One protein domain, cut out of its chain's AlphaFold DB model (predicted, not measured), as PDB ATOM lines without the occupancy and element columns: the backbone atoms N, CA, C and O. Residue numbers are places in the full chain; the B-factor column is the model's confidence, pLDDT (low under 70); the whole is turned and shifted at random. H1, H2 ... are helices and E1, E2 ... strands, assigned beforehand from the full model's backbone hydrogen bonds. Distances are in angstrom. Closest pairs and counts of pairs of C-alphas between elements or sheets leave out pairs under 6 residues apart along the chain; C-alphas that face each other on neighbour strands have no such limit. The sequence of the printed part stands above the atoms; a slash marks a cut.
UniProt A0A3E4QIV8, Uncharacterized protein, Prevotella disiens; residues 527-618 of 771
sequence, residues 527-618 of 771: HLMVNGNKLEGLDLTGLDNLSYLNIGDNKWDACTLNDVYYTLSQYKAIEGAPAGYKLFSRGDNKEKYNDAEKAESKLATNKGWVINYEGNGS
ATOM      1  N   HIS A 527     346.491 110.977  30.036       96.56
ATOM      2  CA  HIS A 527     347.655 110.652  29.216       96.56
ATOM      3  C   HIS A 527     348.926 111.204  29.867       96.56
ATOM      4  O   HIS A 527     349.040 112.411  30.094       96.56
ATOM      5  N   LEU A 528     349.875 110.318  30.173       98.50
ATOM      6  CA  LEU A 528     351.141 110.676  30.809       98.50
ATOM      7  C   LEU A 528     352.322 110.001  30.106       98.50
ATOM      8  O   LEU A 528     352.434 108.775  30.086       98.50
ATOM      9  N   MET A 529     353.231 110.804  29.563       98.69
ATOM     10  CA  MET A 529     354.464 110.347  28.923       98.69
ATOM     11  C   MET A 529     355.666 110.980  29.620       98.69
ATOM     12  O   MET A 529     355.856 112.193  29.595       98.69
ATOM     13  N   VAL A 530     356.469 110.144  30.275       98.69
ATOM     14  CA  VAL A 530     357.674 110.542  31.023       98.69
ATOM     15  C   VAL A 530     358.905 109.749  30.587       98.69
ATOM     16  O   VAL A 530     359.936 109.758  31.266       98.69
ATOM     17  N   ASN A 531     358.813 109.023  29.473       98.44
ATOM     18  CA  ASN A 531     359.874 108.140  29.020       98.44
ATOM     19  C   ASN A 531     361.145 108.898  28.631       98.44
ATOM     20  O   ASN A 531     361.087 110.054  28.231       98.44
ATOM     21  N   GLY A 532     362.309 108.262  28.734       97.75
ATOM     22  CA  GLY A 532     363.573 108.863  28.294       97.75
ATOM     23  C   GLY A 532     364.119 109.955  29.218       97.75
ATOM     24  O   GLY A 532     364.947 110.749  28.773       97.75
ATOM     25  N   ASN A 533     363.663 110.001  30.472       98.50
ATOM     26  CA  ASN A 533     364.147 110.906  31.516       98.50
ATOM     27  C   ASN A 533     365.186 110.213  32.424       98.50
ATOM     28  O   ASN A 533     365.805 109.214  32.053       98.50
ATOM     29  N   LYS A 534     365.439 110.789  33.604       97.06
ATOM     30  CA  LYS A 534     366.314 110.249  34.655       97.06
ATOM     31  C   LYS A 534     365.565 110.164  35.987       97.06
ATOM     32  O   LYS A 534     366.153 110.432  37.034       97.06
ATOM     33  N   LEU A 535     364.259 109.889  35.941       98.38
ATOM     34  CA  LEU A 535     363.426 109.889  37.139       98.38
ATOM     35  C   LEU A 535     363.936 108.838  38.132       98.38
ATOM     36  O   LEU A 535     364.343 107.758  37.727       98.38
ATOM     37  N   GLU A 536     363.880 109.115  39.430       96.88
ATOM     38  CA  GLU A 536     364.228 108.128  40.476       96.88
ATOM     39  C   GLU A 536     363.049 107.196  40.822       96.88
ATOM     40  O   GLU A 536     363.210 106.192  41.509       96.88
ATOM     41  N   GLY A 537     361.852 107.537  40.350       97.12
ATOM     42  CA  GLY A 537     360.593 106.844  40.595       97.12
ATOM     43  C   GLY A 537     359.420 107.774  40.290       97.12
ATOM     44  O   GLY A 537     359.617 108.946  39.953       97.12
ATOM     45  N   LEU A 538     358.195 107.262  40.399       98.19
ATOM     46  CA  LEU A 538     356.986 108.040  40.138       98.19
ATOM     47  C   LEU A 538     355.817 107.534  40.987       98.19
ATOM     48  O   LEU A 538     355.471 106.358  40.930       98.19
ATOM     49  N   ASP A 539     355.203 108.433  41.754       97.81
ATOM     50  CA  ASP A 539     353.988 108.130  42.508       97.81
ATOM     51  C   ASP A 539     352.750 108.504  41.685       97.81
ATOM     52  O   ASP A 539     352.529 109.673  41.360       97.81
ATOM     53  N   LEU A 540     351.946 107.495  41.348       98.19
ATOM     54  CA  LEU A 540     350.719 107.629  40.560       98.19
ATOM     55  C   LEU A 540     349.451 107.478  41.414       98.19
ATOM     56  O   LEU A 540     348.346 107.354  40.876       98.19
ATOM     57  N   THR A 541     349.593 107.502  42.743       96.50
ATOM     58  CA  THR A 541     348.498 107.246  43.679       96.50
ATOM     59  C   THR A 541     347.326 108.208  43.465       96.50
ATOM     60  O   THR A 541     347.445 109.441  43.516       96.50
ATOM     61  N   GLY A 542     346.143 107.628  43.252       95.56
ATOM     62  CA  GLY A 542     344.886 108.351  43.064       95.56
ATOM     63  C   GLY A 542     344.801 109.128  41.752       95.56
ATOM     64  O   GLY A 542     344.073 110.115  41.695       95.56
ATOM     65  N   LEU A 543     345.591 108.779  40.730       96.94
ATOM     66  CA  LEU A 543     345.389 109.243  39.354       96.94
ATOM     67  C   LEU A 543     344.415 108.307  38.623       96.94
ATOM     68  O   LEU A 543     344.783 107.572  37.709       96.94
ATOM     69  N   ASP A 544     343.156 108.330  39.060       95.19
ATOM     70  CA  ASP A 544     342.127 107.352  38.675       95.19
ATOM     71  C   ASP A 544     341.620 107.482  37.227       95.19
ATOM     72  O   ASP A 544     340.783 106.680  36.803       95.19
ATOM     73  N   ASN A 545     342.062 108.517  36.506       94.44
ATOM     74  CA  ASN A 545     341.683 108.806  35.121       94.44
ATOM     75  C   ASN A 545     342.752 108.380  34.107       94.44
ATOM     76  O   ASN A 545     342.491 108.451  32.906       94.44
ATOM     77  N   LEU A 546     343.932 107.932  34.559       94.94
ATOM     78  CA  LEU A 546     345.006 107.509  33.663       94.94
ATOM     79  C   LEU A 546     344.559 106.326  32.798       94.94
ATOM     80  O   LEU A 546     344.197 105.264  33.301       94.94
ATOM     81  N   SER A 547     344.648 106.516  31.484       93.44
ATOM     82  CA  SER A 547     344.324 105.520  30.458       93.44
ATOM     83  C   SER A 547     345.495 105.223  29.518       93.44
ATOM     84  O   SER A 547     345.481 104.212  28.816       93.44
ATOM     85  N   TYR A 548     346.512 106.088  29.498       94.44
ATOM     86  CA  TYR A 548     347.732 105.910  28.720       94.44
ATOM     87  C   TYR A 548     348.951 106.365  29.522       94.44
ATOM     88  O   TYR A 548     348.992 107.498  30.010       94.44
ATOM     89  N   LEU A 549     349.943 105.483  29.650       97.12
ATOM     90  CA  LEU A 549     351.144 105.727  30.436       97.12
ATOM     91  C   LEU A 549     352.396 105.209  29.722       97.12
ATOM     92  O   LEU A 549     352.512 104.016  29.432       97.12
ATOM     93  N   ASN A 550     353.371 106.090  29.507       98.00
ATOM     94  CA  ASN A 550     354.706 105.712  29.052       98.00
ATOM     95  C   ASN A 550     355.771 106.140  30.067       98.00
ATOM     96  O   ASN A 550     356.003 107.330  30.269       98.00
ATOM     97  N   ILE A 551     356.413 105.155  30.697       98.00
ATOM     98  CA  ILE A 551     357.446 105.321  31.736       98.00
ATOM     99  C   ILE A 551     358.803 104.736  31.317       98.00
ATOM    100  O   ILE A 551     359.734 104.705  32.124       98.00
ATOM    101  N   GLY A 552     358.918 104.244  30.080       97.69
ATOM    102  CA  GLY A 552     360.117 103.578  29.575       97.69
ATOM    103  C   GLY A 552     361.380 104.440  29.632       97.69
ATOM    104  O   GLY A 552     361.326 105.646  29.837       97.69
ATOM    105  N   ASP A 553     362.542 103.835  29.417       97.56
ATOM    106  CA  ASP A 553     363.800 104.573  29.239       97.56
ATOM    107  C   ASP A 553     364.204 105.511  30.412       97.56
ATOM    108  O   ASP A 553     364.796 106.565  30.176       97.56
ATOM    109  N   ASN A 554     363.896 105.152  31.668       97.88
ATOM    110  CA  ASN A 554     364.291 105.898  32.880       97.88
ATOM    111  C   ASN A 554     365.408 105.209  33.698       97.88
ATOM    112  O   ASN A 554     365.804 105.714  34.746       97.88
ATOM    113  N   LYS A 555     365.947 104.076  33.226       96.94
ATOM    114  CA  LYS A 555     366.930 103.223  33.925       96.94
ATOM    115  C   LYS A 555     366.460 102.688  35.283       96.94
ATOM    116  O   LYS A 555     367.277 102.464  36.176       96.94
ATOM    117  N   TRP A 556     365.160 102.473  35.452       98.00
ATOM    118  CA  TRP A 556     364.616 101.894  36.677       98.00
ATOM    119  C   TRP A 556     364.977 100.420  36.823       98.00
ATOM    120  O   TRP A 556     364.855  99.641  35.878       98.00
ATOM    121  N   ASP A 557     365.367 100.021  38.031       97.75
ATOM    122  CA  ASP A 557     365.450  98.610  38.382       97.75
ATOM    123  C   ASP A 557     364.047  97.999  38.570       97.75
ATOM    124  O   ASP A 557     363.016  98.686  38.589       97.75
ATOM    125  N   ALA A 558     363.996  96.675  38.716       97.88
ATOM    126  CA  ALA A 558     362.741  95.959  38.905       97.88
ATOM    127  C   ALA A 558     362.003  96.378  40.193       97.88
ATOM    128  O   ALA A 558     360.774  96.362  40.215       97.88
ATOM    129  N   CYS A 559     362.713  96.770  41.259       97.19
ATOM    130  CA  CYS A 559     362.076  97.240  42.494       97.19
ATOM    131  C   CYS A 559     361.358  98.579  42.299       97.19
ATOM    132  O   CYS A 559     360.227  98.741  42.751       97.19
ATOM    133  N   THR A 560     361.986  99.511  41.590       98.19
ATOM    134  CA  THR A 560     361.432 100.832  41.289       98.19
ATOM    135  C   THR A 560     360.217 100.703  40.375       98.19
ATOM    136  O   THR A 560     359.179 101.309  40.634       98.19
ATOM    137  N   LEU A 561     360.283  99.837  39.357       97.94
ATOM    138  CA  LEU A 561     359.115  99.512  38.533       97.94
ATOM    139  C   LEU A 561     357.969  98.915  39.358       97.94
ATOM    140  O   LEU A 561     356.818  99.301  39.159       97.94
ATOM    141  N   ASN A 562     358.266  98.014  40.298       97.94
ATOM    142  CA  ASN A 562     357.249  97.443  41.184       97.94
ATOM    143  C   ASN A 562     356.578  98.514  42.047       97.94
ATOM    144  O   ASN A 562     355.362  98.462  42.226       97.94
ATOM    145  N   ASP A 563     357.343  99.486  42.553       97.94
ATOM    146  CA  ASP A 563     356.802 100.622  43.305       97.94
ATOM    147  C   ASP A 563     355.823 101.430  42.434       97.94
ATOM    148  O   ASP A 563     354.692 101.689  42.847       97.94
ATOM    149  N   VAL A 564     356.186 101.725  41.182       98.00
ATOM    150  CA  VAL A 564     355.302 102.430  40.237       98.00
ATOM    151  C   VAL A 564     354.045 101.610  39.930       98.00
ATOM    152  O   VAL A 564     352.933 102.125  40.057       98.00
ATOM    153  N   TYR A 565     354.178 100.319  39.600       98.00
ATOM    154  CA  TYR A 565     353.029  99.439  39.348       98.00
ATOM    155  C   TYR A 565     352.095  99.340  40.557       98.00
ATOM    156  O   TYR A 565     350.871  99.265  40.402       98.00
ATOM    157  N   TYR A 566     352.648  99.365  41.772       97.50
ATOM    158  CA  TYR A 566     351.865  99.333  43.000       97.50
ATOM    159  C   TYR A 566     351.002 100.589  43.182       97.50
ATOM    160  O   TYR A 566     349.858 100.465  43.617       97.50
ATOM    161  N   THR A 567     351.485 101.765  42.776       97.31
ATOM    162  CA  THR A 567     350.727 103.031  42.877       97.31
ATOM    163  C   THR A 567     349.672 103.227  41.785       97.31
ATOM    164  O   THR A 567     348.815 104.098  41.919       97.31
ATOM    165  N   LEU A 568     349.686 102.411  40.720       97.44
ATOM    166  CA  LEU A 568     348.671 102.482  39.663       97.44
ATOM    167  C   LEU A 568     347.259 102.293  40.220       97.44
ATOM    168  O   LEU A 568     347.014 101.421  41.057       97.44
ATOM    169  N   SER A 569     346.321 103.054  39.675       95.62
ATOM    170  CA  SER A 569     344.894 102.863  39.933       95.62
ATOM    171  C   SER A 569     344.339 101.721  39.078       95.62
ATOM    172  O   SER A 569     344.978 101.272  38.120       95.62
ATOM    173  N   GLN A 570     343.143 101.243  39.429       94.31
ATOM    174  CA  GLN A 570     342.396 100.309  38.584       94.31
ATOM    175  C   GLN A 570     342.137 100.951  37.218       94.31
ATOM    176  O   GLN A 570     341.614 102.063  37.148       94.31
ATOM    177  N   TYR A 571     342.516 100.260  36.146       93.25
ATOM    178  CA  TYR A 571     342.332 100.739  34.785       93.25
ATOM    179  C   TYR A 571     340.839 100.835  34.468       93.25
ATOM    180  O   TYR A 571     340.094  99.858  34.577       93.25
ATOM    181  N   LYS A 572     340.402 102.020  34.044       87.38
ATOM    182  CA  LYS A 572     339.044 102.256  33.555       87.38
ATOM    183  C   LYS A 572     339.083 102.288  32.037       87.38
ATOM    184  O   LYS A 572     339.724 103.155  31.446       87.38
ATOM    185  N   ALA A 573     338.399 101.340  31.403       77.25
ATOM    186  CA  ALA A 573     338.244 101.361  29.958       77.25
ATOM    187  C   ALA A 573     337.479 102.625  29.543       77.25
ATOM    188  O   ALA A 573     336.401 102.901  30.065       77.25
ATOM    189  N   ILE A 574     338.046 103.373  28.600       77.06
ATOM    190  CA  ILE A 574     337.374 104.491  27.939       77.06
ATOM    191  C   ILE A 574     336.821 104.024  26.592       77.06
ATOM    192  O   ILE A 574     337.431 103.198  25.903       77.06
ATOM    193  N   GLU A 575     335.652 104.538  26.224       74.31
ATOM    194  CA  GLU A 575     335.044 104.281  24.920       74.31
ATOM    195  C   GLU A 575     335.961 104.810  23.805       74.31
ATOM    196  O   GLU A 575     336.504 105.908  23.906       74.31
ATOM    197  N   GLY A 576     336.199 104.003  22.767       66.38
ATOM    198  CA  GLY A 576     337.100 104.370  21.668       66.38
ATOM    199  C   GLY A 576     338.602 104.275  21.978       66.38
ATOM    200  O   GLY A 576     339.407 104.740  21.172       66.38
ATOM    201  N   ALA A 577     339.013 103.666  23.101       66.56
ATOM    202  CA  ALA A 577     340.432 103.454  23.395       66.56
ATOM    203  C   ALA A 577     341.125 102.678  22.248       66.56
ATOM    204  O   ALA A 577     340.653 101.598  21.884       66.56
ATOM    205  N   PRO A 578     342.271 103.150  21.717       60.03
ATOM    206  CA  PRO A 578     342.965 102.464  20.626       60.03
ATOM    207  C   PRO A 578     343.377 101.041  21.034       60.03
ATOM    208  O   PRO A 578     343.747 100.808  22.185       60.03
ATOM    209  N   ALA A 579     343.313 100.077  20.116       69.38
ATOM    210  CA  ALA A 579     343.787  98.721  20.390       69.38
ATOM    211  C   ALA A 579     345.302  98.725  20.680       69.38
ATOM    212  O   ALA A 579     346.049  99.473  20.054       69.38
ATOM    213  N   GLY A 580     345.758  97.892  21.620       83.75
ATOM    214  CA  GLY A 580     347.179  97.734  21.951       83.75
ATOM    215  C   GLY A 580     347.527  98.044  23.408       83.75
ATOM    216  O   GLY A 580     346.665  98.040  24.291       83.75
ATOM    217  N   TYR A 581     348.815  98.279  23.654       88.00
ATOM    218  CA  TYR A 581     349.360  98.515  24.989       88.00
ATOM    219  C   TYR A 581     348.925  99.873  25.560       88.00
ATOM    220  O   TYR A 581     348.808 100.867  24.845       88.00
ATOM    221  N   LYS A 582     348.682  99.897  26.873       92.88
ATOM    222  CA  LYS A 582     348.298 101.075  27.672       92.88
ATOM    223  C   LYS A 582     349.412 101.536  28.599       92.88
ATOM    224  O   LYS A 582     349.444 102.704  28.977       92.88
ATOM    225  N   LEU A 583     350.311 100.616  28.946       96.19
ATOM    226  CA  LEU A 583     351.486 100.853  29.766       96.19
ATOM    227  C   LEU A 583     352.749 100.434  29.012       96.19
ATOM    228  O   LEU A 583     352.959  99.250  28.743       96.19
ATOM    229  N   PHE A 584     353.603 101.410  28.718       97.06
ATOM    230  CA  PHE A 584     354.923 101.201  28.133       97.06
ATOM    231  C   PHE A 584     355.980 101.289  29.235       97.06
ATOM    232  O   PHE A 584     356.276 102.376  29.732       97.06
ATOM    233  N   SER A 585     356.508 100.140  29.664       96.62
ATOM    234  CA  SER A 585     357.320 100.042  30.883       96.62
ATOM    235  C   SER A 585     358.823  99.917  30.657       96.62
ATOM    236  O   SER A 585     359.587 100.403  31.484       96.62
ATOM    237  N   ARG A 586     359.256  99.276  29.567       95.75
ATOM    238  CA  ARG A 586     360.679  99.028  29.272       95.75
ATOM    239  C   ARG A 586     361.374 100.244  28.646       95.75
ATOM    240  O   ARG A 586     362.384 100.707  29.172       95.75
ATOM    241  N   GLY A 587     360.777 100.788  27.582       92.38
ATOM    242  CA  GLY A 587     361.371 101.790  26.682       92.38
ATOM    243  C   GLY A 587     361.853 101.184  25.358       92.38
ATOM    244  O   GLY A 587     361.766  99.962  25.206       92.38
ATOM    245  N   ASP A 588     362.395 102.022  24.456       90.62
ATOM    246  CA  ASP A 588     363.011 101.602  23.166       90.62
ATOM    247  C   ASP A 588     364.540 101.898  23.017       90.62
ATOM    248  O   ASP A 588     365.185 101.438  22.072       90.62
ATOM    249  N   ASN A 589     365.179 102.565  23.996       89.62
ATOM    250  CA  ASN A 589     366.636 102.700  24.102       89.62
ATOM    251  C   ASN A 589     367.308 101.711  25.091       89.62
ATOM    252  O   ASN A 589     367.303 101.909  26.306       89.62
ATOM    253  N   LYS A 590     368.035 100.710  24.566       89.62
ATOM    254  CA  LYS A 590     368.737  99.666  25.351       89.62
ATOM    255  C   LYS A 590     369.661 100.191  26.462       89.62
ATOM    256  O   LYS A 590     369.821  99.520  27.478       89.62
ATOM    257  N   GLU A 591     370.278 101.359  26.296       90.19
ATOM    258  CA  GLU A 591     371.163 101.954  27.313       90.19
ATOM    259  C   GLU A 591     370.398 102.649  28.447       90.19
ATOM    260  O   GLU A 591     370.986 103.006  29.478       90.19
ATOM    261  N   LYS A 592     369.098 102.881  28.239       90.25
ATOM    262  CA  LYS A 592     368.193 103.589  29.144       90.25
ATOM    263  C   LYS A 592     367.037 102.731  29.664       90.25
ATOM    264  O   LYS A 592     366.325 103.210  30.541       90.25
ATOM    265  N   TYR A 593     366.866 101.498  29.183       94.75
ATOM    266  CA  TYR A 593     365.774 100.614  29.596       94.75
ATOM    267  C   TYR A 593     365.603 100.492  31.098       94.75
ATOM    268  O   TYR A 593     366.567 100.393  31.857       94.75
ATOM    269  N   ASN A 594     364.337 100.410  31.486       97.44
ATOM    270  CA  ASN A 594     363.964  99.884  32.783       97.44
ATOM    271  C   ASN A 594     364.048  98.343  32.748       97.44
ATOM    272  O   ASN A 594     363.792  97.740  31.703       97.44
ATOM    273  N   ASP A 595     364.347  97.696  33.878       97.00
ATOM    274  CA  ASP A 595     364.418  96.227  34.026       97.00
ATOM    275  C   ASP A 595     363.012  95.591  34.102       97.00
ATOM    276  O   ASP A 595     362.625  94.964  35.094       97.00
ATOM    277  N   ALA A 596     362.207  95.802  33.056       96.94
ATOM    278  CA  ALA A 596     360.814  95.364  32.983       96.94
ATOM    279  C   ALA A 596     360.676  93.835  32.946       96.94
ATOM    280  O   ALA A 596     359.717  93.295  33.487       96.94
ATOM    281  N   GLU A 597     361.654  93.128  32.378       95.31
ATOM    282  CA  GLU A 597     361.685  91.667  32.263       95.31
ATOM    283  C   GLU A 597     361.765  90.965  33.624       95.31
ATOM    284  O   GLU A 597     361.317  89.824  33.776       95.31
ATOM    285  N   LYS A 598     362.326  91.645  34.629       97.06
ATOM    286  CA  LYS A 598     362.439  91.121  35.993       97.06
ATOM    287  C   LYS A 598     361.484  91.782  36.985       97.06
ATOM    288  O   LYS A 598     361.418  91.343  38.137       97.06
ATOM    289  N   ALA A 599     360.734  92.794  36.557       97.88
ATOM    290  CA  ALA A 599     359.690  93.425  37.352       97.88
ATOM    291  C   ALA A 599     358.474  92.501  37.527       97.88
ATOM    292  O   ALA A 599     358.277  91.527  36.803       97.88
ATOM    293  N   GLU A 600     357.645  92.781  38.523       97.00
ATOM    294  CA  GLU A 600     356.451  92.019  38.859       97.00
ATOM    295  C   GLU A 600     355.219  92.625  38.169       97.00
ATOM    296  O   GLU A 600     354.378  93.276  38.792       97.00
ATOM    297  N   SER A 601     355.109  92.412  36.853       96.69
ATOM    298  CA  SER A 601     354.075  93.024  35.995       96.69
ATOM    299  C   SER A 601     352.635  92.730  36.435       96.69
ATOM    300  O   SER A 601     351.739  93.529  36.157       96.69
ATOM    301  N   LYS A 602     352.408  91.643  37.189       94.88
ATOM    302  CA  LYS A 602     351.108  91.306  37.795       94.88
ATOM    303  C   LYS A 602     350.534  92.421  38.668       94.88
ATOM    304  O   LYS A 602     349.317  92.547  38.747       94.88
ATOM    305  N   LEU A 603     351.378  93.260  39.275       96.06
ATOM    306  CA  LEU A 603     350.939  94.446  40.020       96.06
ATOM    307  C   LEU A 603     350.139  95.433  39.154       96.06
ATOM    308  O   LEU A 603     349.226  96.084  39.661       96.06
ATOM    309  N   ALA A 604     350.462  95.524  37.861       96.94
ATOM    310  CA  ALA A 604     349.763  96.360  36.891       96.94
ATOM    311  C   ALA A 604     348.659  95.583  36.153       96.94
ATOM    312  O   ALA A 604     347.533  96.071  36.048       96.94
ATOM    313  N   THR A 605     348.934  94.363  35.677       95.94
ATOM    314  CA  THR A 605     347.964  93.604  34.863       95.94
ATOM    315  C   THR A 605     346.751  93.136  35.668       95.94
ATOM    316  O   THR A 605     345.635  93.178  35.151       95.94
ATOM    317  N   ASN A 606     346.904  92.817  36.962       93.00
ATOM    318  CA  ASN A 606     345.761  92.545  37.848       93.00
ATOM    319  C   ASN A 606     344.864  93.774  38.052       93.00
ATOM    320  O   ASN A 606     343.717  93.632  38.470       93.00
ATOM    321  N   LYS A 607     345.379  94.975  37.763       94.62
ATOM    322  CA  LYS A 607     344.612  96.221  37.769       94.62
ATOM    323  C   LYS A 607     344.021  96.561  36.397       94.62
ATOM    324  O   LYS A 607     343.596  97.688  36.181       94.62
ATOM    325  N   GLY A 608     344.041  95.627  35.444       94.19
ATOM    326  CA  GLY A 608     343.479  95.796  34.101       94.19
ATOM    327  C   GLY A 608     344.383  96.515  33.094       94.19
ATOM    328  O   GLY A 608     343.958  96.740  31.963       94.19
ATOM    329  N   TRP A 609     345.622  96.864  33.456       95.38
ATOM    330  CA  TRP A 609     346.556  97.505  32.527       95.38
ATOM    331  C   TRP A 609     347.118  96.505  31.513       95.38
ATOM    332  O   TRP A 609     347.671  95.473  31.885       95.38
ATOM    333  N   VAL A 610     347.047  96.852  30.226       94.38
ATOM    334  CA  VAL A 610     347.695  96.097  29.142       94.38
ATOM    335  C   VAL A 610     349.122  96.626  28.965       94.38
ATOM    336  O   VAL A 610     349.308  97.783  28.585       94.38
ATOM    337  N   ILE A 611     350.128  95.803  29.260       95.19
ATOM    338  CA  ILE A 611     351.546  96.197  29.326       95.19
ATOM    339  C   ILE A 611     352.345  95.674  28.127       95.19
ATOM    340  O   ILE A 611     352.094  94.567  27.663       95.19
ATOM    341  N   ASN A 612     353.309  96.456  27.631       93.62
ATOM    342  CA  ASN A 612     354.125  96.082  26.465       93.62
ATOM    343  C   ASN A 612     355.222  95.039  26.745       93.62
ATOM    344  O   ASN A 612     355.706  94.407  25.809       93.62
ATOM    345  N   TYR A 613     355.607  94.857  28.008       92.69
ATOM    346  CA  TYR A 613     356.570  93.851  28.446       92.69
ATOM    347  C   TYR A 613     356.121  93.226  29.766       92.69
ATOM    348  O   TYR A 613     355.930  93.928  30.759       92.69
ATOM    349  N   GLU A 614     355.978  91.902  29.782       94.44
ATOM    350  CA  GLU A 614     355.685  91.149  30.998       94.44
ATOM    351  C   GLU A 614     356.974  90.698  31.683       94.44
ATOM    352  O   GLU A 614     357.862  90.117  31.057       94.44
ATOM    353  N   GLY A 615     357.056  90.962  32.985       96.06
ATOM    354  CA  GLY A 615     358.187  90.580  33.810       96.06
ATOM    355  C   GLY A 615     357.881  89.373  34.689       96.06
ATOM    356  O   GLY A 615     356.733  89.091  35.033       96.06
ATOM    357  N   ASN A 616     358.932  88.653  35.076       94.94
ATOM    358  CA  ASN A 616     358.825  87.439  35.890       94.94
ATOM    359  C   ASN A 616     358.879  87.686  37.412       94.94
ATOM    360  O   ASN A 616     358.784  86.737  38.189       94.94
ATOM    361  N   GLY A 617     359.058  88.936  37.850       95.06
ATOM    362  CA  GLY A 617     359.151  89.315  39.261       95.06
ATOM    363  C   GLY A 617     360.436  88.886  39.983       95.06
ATOM    364  O   GLY A 617     360.486  88.979  41.207       95.06
ATOM    365  N   SER A 618     361.472  88.414  39.283       95.62
ATOM    366  CA  SER A 618     362.726  87.928  39.894       95.62
ATOM    367  C   SER A 618     363.716  89.024  40.304       95.62
ATOM    368  O   SER A 618     364.645  88.753  41.056       95.62
TER     369      SER A 618
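AT A GLANCE: This is residues 527 to 618 of the 771 residues of an uncharacterized protein of Prevotella disiens (UniProt A0A3E4QIV8). With little regular structure, the chain winds in stacked turns: E1, E2 and residues 583 to 584 side by side along one side, the loop 530 to 547, H1 and H2 along the other. The 92 printed residues, 20 in named elements, run E1, E2, H1, H2: mixed class, sheet E1 = E2 parallel. The whole is compact, radius of gyration of the C-alphas 12.0 A, spanning 36 by 22 by 22 A.

HOW THE PARTS SIT: Start at E1, residues 527 to 529, parallel at 5 degrees to E2, residues 548 to 550; N 550 and O 528, 2.9 A, are within hydrogen-bond range. H1, residues 558 to 567, touches H2, residues 602 to 605; their closest C-alphas, Tyr 565 and Ala 604, are 5.1 A apart. In H1 every O i to N i+4 pair is within hydrogen-bond range; H2 is too short for one.

IN THESE COORDINATES: Find C-alpha 527 at (347.655, 110.652, 29.216), where E1 begins; H1 runs 14.5 A from C-alpha 558; H2 ends at C-alpha 605, (347.964, 93.604, 34.863).

THE WHOLE: The printed part has no cut; links E1 to E2 and H1 to H2 are long. Residues 576 to 579 have pLDDT under 70.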